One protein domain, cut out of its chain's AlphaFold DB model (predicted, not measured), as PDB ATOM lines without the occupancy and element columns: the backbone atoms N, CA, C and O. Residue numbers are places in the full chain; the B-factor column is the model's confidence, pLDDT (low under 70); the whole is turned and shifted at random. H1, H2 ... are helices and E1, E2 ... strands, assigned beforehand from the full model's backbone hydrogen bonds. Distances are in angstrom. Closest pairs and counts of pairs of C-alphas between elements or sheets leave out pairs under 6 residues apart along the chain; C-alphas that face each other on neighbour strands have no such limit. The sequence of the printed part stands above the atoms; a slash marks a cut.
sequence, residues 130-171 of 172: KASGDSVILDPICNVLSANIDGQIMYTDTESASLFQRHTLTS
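Overview. This is residues 130 to 171 of the 172 residues of an uncharacterized protein of Punica granatum (UniProt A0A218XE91). A small antiparallel sheet of three strands has one helix, H1, laid across one of its faces, and the last part of that helix and the tail behind it, residues 165 to 171, stick out free. The strands follow each other as a meander, each the antiparallel neighbour of the one before, in the order E1 - E2 - E3, and the start of the printed part, residues 130 to 131, folds back beside E1. You have 42 printed residues with three named strands and then one named helix, E1 E2 E3 H1 along the chain, of the mixed class, helices and strands. The whole is compact, with a radius of gyration of the C-alphas of 9.8 A, and rounded, spanning 25 by 21 by 21 A.

Arrangement. Begin at residues 130 to 131, a short antiparallel pairing with residues 136 to 137 of E1, which is residues 136 to 138. E1 forms a hairpin with E2, residues 144 to 149; they are antiparallel at 173 degrees, and N 137 and O 146 are 2.8 A apart, within hydrogen-bond range. E2 forms a second hairpin with E3, residues 152 to 155, antiparallel at 162 degrees; look at N 154 and O 147, within hydrogen-bond range at 2.8 A. E2 is the inner strand, and E1 and E3 are the edge strands. Next comes H1, residues 158 to 169, which is on the sheet at a height over the sheet of 10.0 A, making two layers, a helix on one face of a sheet. It lies over E2, with 4 of its C-alphas falling on that strand, and only just not over E1 and E3, with 2 of its C-alphas falling on each. It runs across the strands, at 64 degrees to E2 on the local plane. The closest C-alphas of E2 and H1 are those of Leu 145 and Ser 160, 5.0 A apart; those of E3 and H1 are Tyr 155 and Ala 161, 5.9 A apart. In H1 every O i to N i+4 pair is within hydrogen-bond range.

Along the chain. Find C-alpha 136 at (256.356, 99.390, 168.992), where E1 begins; its three residues measure 6.5 A from first to last C-alpha. E2 starts at C-alpha 144, (257.398, 104.056, 174.146), and runs 13.1 A to C-alpha 149. E3 covers 9.8 A from C-alpha 152 to C-alpha 155. H1 covers 16.9 A and ends at C-alpha 169, (273.343, 91.932, 173.018).

Size, cuts and confidence. The two C-alphas farthest apart are those of Asp 150 and Thr 170, at 26.9 A. The printed part has no cut, and the links E1 to E2, E2 to E3 and E3 to H1 are tight. The mean pLDDT of the printed part is 75.2; look for low confidence, under 70, in residues 163 to 171.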
ATOM      1  N   LYS A 130     257.270  93.967 173.145       78.75
ATOM      2  CA  LYS A 130     256.866  94.430 171.828       78.75
ATOM      3  C   LYS A 130     255.347  94.494 171.743       78.75
ATOM      4  O   LYS A 130     254.648  93.606 172.226       78.75
ATOM      5  N   ALA A 131     254.844  95.538 171.108       75.38
ATOM      6  CA  ALA A 131     253.432  95.795 170.898       75.38
ATOM      7  C   ALA A 131     253.157  96.074 169.414       75.38
ATOM      8  O   ALA A 131     254.059  96.409 168.646       75.38
ATOM      9  N   SER A 132     251.889  95.942 169.013       77.25
ATOM     10  CA  SER A 132     251.430  96.224 167.645       77.25
ATOM     11  C   SER A 132     252.202  95.447 166.564       77.25
ATOM     12  O   SER A 132     252.728  96.036 165.619       77.25
ATOM     13  N   GLY A 133     252.309  94.121 166.721       73.44
ATOM     14  CA  GLY A 133     253.008  93.264 165.755       73.44
ATOM     15  C   GLY A 133     254.481  93.641 165.599       73.44
ATOM     16  O   GLY A 133     254.952  93.807 164.482       73.44
ATOM     17  N   ASP A 134     255.170  93.850 166.723       73.31
ATOM     18  CA  ASP A 134     256.578  94.262 166.798       73.31
ATOM     19  C   ASP A 134     256.894  95.670 166.270       73.31
ATOM     20  O   ASP A 134     258.061  96.062 166.217       73.31
ATOM     21  N   SER A 135     255.869  96.462 165.952       82.81
ATOM     22  CA  SER A 135     256.049  97.833 165.470       82.81
ATOM     23  C   SER A 135     256.352  98.823 166.590       82.81
ATOM     24  O   SER A 135     256.826  99.912 166.303       82.81
ATOM     25  N   VAL A 136     256.085  98.498 167.855       85.56
ATOM     26  CA  VAL A 136     256.356  99.390 168.992       85.56
ATOM     27  C   VAL A 136     257.066  98.613 170.088       85.56
ATOM     28  O   VAL A 136     256.677  97.492 170.404       85.56
ATOM     29  N   ILE A 137     258.090  99.207 170.688       83.94
ATOM     30  CA  ILE A 137     258.814  98.640 171.826       83.94
ATOM     31  C   ILE A 137     258.550  99.510 173.037       83.94
ATOM     32  O   ILE A 137     258.700 100.731 172.977       83.94
ATOM     33  N   LEU A 138     258.152  98.865 174.126       82.81
ATOM     34  CA  LEU A 138     257.778  99.516 175.366       82.81
ATOM     35  C   LEU A 138     258.720  99.101 176.500       82.81
ATOM     36  O   LEU A 138     259.174  97.954 176.566       82.81
ATOM     37  N   ASP A 139     258.993 100.035 177.409       82.00
ATOM     38  CA  ASP A 139     259.612  99.710 178.692       82.00
ATOM     39  C   ASP A 139     258.599  98.996 179.612       82.00
ATOM     40  O   ASP A 139     257.397  99.033 179.341       82.00
ATOM     41  N   PRO A 140     259.020  98.385 180.735       75.62
ATOM     42  CA  PRO A 140     258.101  97.723 181.672       75.62
ATOM     43  C   PRO A 140     256.985  98.619 182.240       75.62
ATOM     44  O   PRO A 140     255.996  98.135 182.786       75.62
ATOM     45  N   ILE A 141     257.138  99.935 182.130       77.69
ATOM     46  CA  ILE A 141     256.194 100.954 182.584       77.69
ATOM     47  C   ILE A 141     255.195 101.340 181.468       77.69
ATOM     48  O   ILE A 141     254.195 102.008 181.736       77.69
ATOM     49  N   CYS A 142     255.381 100.812 180.254       72.00
ATOM     50  CA  CYS A 142     254.635 101.097 179.026       72.00
ATOM     51  C   CYS A 142     254.958 102.448 178.372       72.00
ATOM     52  O   CYS A 142     254.158 102.942 177.578       72.00
ATOM     53  N   ASN A 143     256.113 103.039 178.667       80.31
ATOM     54  CA  ASN A 143     256.635 104.146 177.879       80.31
ATOM     55  C   ASN A 143     257.129 103.619 176.536       80.31
ATOM     56  O   ASN A 143     257.752 102.559 176.464       80.31
ATOM     57  N   VAL A 144     256.873 104.376 175.473       83.69
ATOM     58  CA  VAL A 144     257.398 104.056 174.146       83.69
ATOM     59  C   VAL A 144     258.905 104.277 174.151       83.69
ATOM     60  O   VAL A 144     259.361 105.394 174.376       83.69
ATOM     61  N   LEU A 145     259.664 103.213 173.905       85.44
ATOM     62  CA  LEU A 145     261.113 103.260 173.702       85.44
ATOM     63  C   LEU A 145     261.440 103.436 172.222       85.44
ATOM     64  O   LEU A 145     262.323 104.212 171.859       85.44
ATOM     65  N   SER A 146     260.721 102.715 171.360       85.75
ATOM     66  CA  SER A 146     260.860 102.859 169.916       85.75
ATOM     67  C   SER A 146     259.596 102.488 169.155       85.75
ATOM     68  O   SER A 146     258.729 101.770 169.656       85.75
ATOM     69  N   ALA A 147     259.501 102.982 167.926       87.81
ATOM     70  CA  ALA A 147     258.479 102.600 166.969       87.81
ATOM     71  C   ALA A 147     259.105 102.378 165.588       87.81
ATOM     72  O   ALA A 147     259.951 103.153 165.150       87.81
ATOM     73  N   ASN A 148     258.687 101.320 164.903       85.94
ATOM     74  CA  ASN A 148     258.960 101.080 163.501       85.94
ATOM     75  C   ASN A 148     257.869 101.766 162.677       85.94
ATOM     76  O   ASN A 148     256.710 101.350 162.701       85.94
ATOM     77  N   ILE A 149     258.250 102.828 161.978       84.81
ATOM     78  CA  ILE A 149     257.378 103.580 161.082       84.81
ATOM     79  C   ILE A 149     257.962 103.400 159.682       84.81
ATOM     80  O   ILE A 149     259.103 103.784 159.432       84.81
ATOM     81  N   ASP A 150     257.211 102.745 158.797       84.50
ATOM     82  CA  ASP A 150     257.590 102.504 157.396       84.50
ATOM     83  C   ASP A 150     258.962 101.823 157.197       84.50
ATOM     84  O   ASP A 150     259.689 102.094 156.241       84.50
ATOM     85  N   GLY A 151     259.341 100.917 158.105       79.69
ATOM     86  CA  GLY A 151     260.609 100.181 158.048       79.69
ATOM     87  C   GLY A 151     261.781 100.883 158.737       79.69
ATOM     88  O   GLY A 151     262.883 100.333 158.761       79.69
ATOM     89  N   GLN A 152     261.567 102.064 159.324       82.50
ATOM     90  CA  GLN A 152     262.579 102.789 160.089       82.50
ATOM     91  C   GLN A 152     262.269 102.753 161.586       82.50
ATOM     92  O   GLN A 152     261.186 103.141 162.022       82.50
ATOM     93  N   ILE A 153     263.245 102.317 162.388       84.19
ATOM     94  CA  ILE A 153     263.136 102.314 163.851       84.19
ATOM     95  C   ILE A 153     263.477 103.710 164.374       84.19
ATOM     96  O   ILE A 153     264.617 104.162 164.271       84.19
ATOM     97  N   MET A 154     262.485 104.363 164.965       83.62
ATOM     98  CA  MET A 154     262.602 105.647 165.645       83.62
ATOM     99  C   MET A 154     262.633 105.411 167.151       83.62
ATOM    100  O   MET A 154     261.780 104.695 167.668       83.62
ATOM    101  N   TYR A 155     263.583 106.019 167.858       83.25
ATOM    102  CA  TYR A 155     263.668 105.969 169.322       83.25
ATOM    103  C   TYR A 155     263.156 107.275 169.921       83.25
ATOM    104  O   TYR A 155     263.316 108.336 169.316       83.25
ATOM    105  N   THR A 156     262.548 107.209 171.103       81.00
ATOM    106  CA  THR A 156     262.019 108.400 171.786       81.00
ATOM    107  C   THR A 156     263.117 109.257 172.415       81.00
ATOM    108  O   THR A 156     262.988 110.479 172.446       81.00
ATOM    109  N   ASP A 157     264.223 108.644 172.838       76.81
ATOM    110  CA  ASP A 157     265.436 109.321 173.295       76.81
ATOM    111  C   ASP A 157     266.695 108.437 173.124       76.81
ATOM    112  O   ASP A 157     266.643 107.274 172.704       76.81
ATOM    113  N   THR A 158     267.867 109.004 173.424       73.12
ATOM    114  CA  THR A 158     269.160 108.300 173.364       73.12
ATOM    115  C   THR A 158     269.298 107.201 174.421       73.12
ATOM    116  O   THR A 158     270.017 106.223 174.198       73.12
ATOM    117  N   GLU A 159     268.609 107.319 175.558       75.00
ATOM    118  CA  GLU A 159     268.630 106.312 176.622       75.00
ATOM    119  C   GLU A 159     267.874 105.046 176.187       75.00
ATOM    120  O   GLU A 159     268.377 103.932 176.350       75.00
ATOM    121  N   SER A 160     266.746 105.220 175.503       73.44
ATOM    122  CA  SER A 160     265.909 104.194 174.881       73.44
ATOM    123  C   SER A 160     266.664 103.424 173.804       73.44
ATOM    124  O   SER A 160     266.614 102.192 173.773       73.44
ATOM    125  N   ALA A 161     267.440 104.132 172.976       70.06
ATOM    126  CA  ALA A 161     268.340 103.507 172.008       70.06
ATOM    127  C   ALA A 161     269.381 102.608 172.702       70.06
ATOM    128  O   ALA A 161     269.611 101.472 172.281       70.06
ATOM    129  N   SER A 162     269.959 103.071 173.817       72.12
ATOM    130  CA  SER A 162     270.956 102.306 174.578       72.12
ATOM    131  C   SER A 162     270.370 101.088 175.313       72.12
ATOM    132  O   SER A 162     271.005 100.032 175.362       72.12
ATOM    133  N   LEU A 163     269.153 101.204 175.860       68.19
ATOM    134  CA  LEU A 163     268.435 100.112 176.526       68.19
ATOM    135  C   LEU A 163     268.087  98.995 175.543       68.19
ATOM    136  O   LEU A 163     268.306  97.821 175.849       68.19
ATOM    137  N   PHE A 164     267.619  99.360 174.347       67.12
ATOM    138  CA  PHE A 164     267.327  98.397 173.292       67.12
ATOM    139  C   PHE A 164     268.587  97.640 172.851       67.12
ATOM    140  O   PHE A 164     268.583  96.409 172.801       67.12
ATOM    141  N   GLN A 165     269.701  98.351 172.636       65.44
ATOM    142  CA  GLN A 165     270.979  97.740 172.258       65.44
ATOM    143  C   GLN A 165     271.482  96.727 173.295       65.44
ATOM    144  O   GLN A 165     271.900  95.627 172.928       65.44
ATOM    145  N   ARG A 166     271.399  97.050 174.595       64.06
ATOM    146  CA  ARG A 166     271.773  96.109 175.666       64.06
ATOM    147  C   ARG A 166     270.927  94.842 175.626       64.06
ATOM    148  O   ARG A 166     271.488  93.757 175.730       64.06
ATOM    149  N   HIS A 167     269.618  94.973 175.418       61.62
ATOM    150  CA  HIS A 167     268.706  93.831 175.381       61.62
ATOM    151  C   HIS A 167     268.972  92.901 174.185       61.62
ATOM    152  O   HIS A 167     268.874  91.684 174.316       61.62
ATOM    153  N   THR A 168     269.357  93.458 173.029       58.91
ATOM    154  CA  THR A 168     269.740  92.669 171.841       58.91
ATOM    155  C   THR A 168     271.112  91.997 171.951       58.91
ATOM    156  O   THR A 168     271.373  91.020 171.256       58.91
ATOM    157  N   LEU A 169     272.004  92.501 172.812       51.56
ATOM    158  CA  LEU A 169     273.343  91.932 173.018       51.56
ATOM    159  C   LEU A 169     273.365  90.820 174.077       51.56
ATOM    160  O   LEU A 169     274.295  90.021 174.087       51.56
ATOM    161  N   THR A 170     272.350  90.736 174.941       45.56
ATOM    162  CA  THR A 170     272.220  89.690 175.972       45.56
ATOM    163  C   THR A 170     271.505  88.418 175.500       45.56
ATOM    164  O   THR A 170     271.344  87.495 176.291       45.56
ATOM    165  N   SER A 171     271.070  88.346 174.238       40.59
ATOM    166  CA  SER A 171     270.337  87.200 173.676       40.59
ATOM    167  C   SER A 171     271.207  86.196 172.894       40.59
ATOM    168  O   SER A 171     270.683  85.529 172.003       40.59
TER     169      SER A 171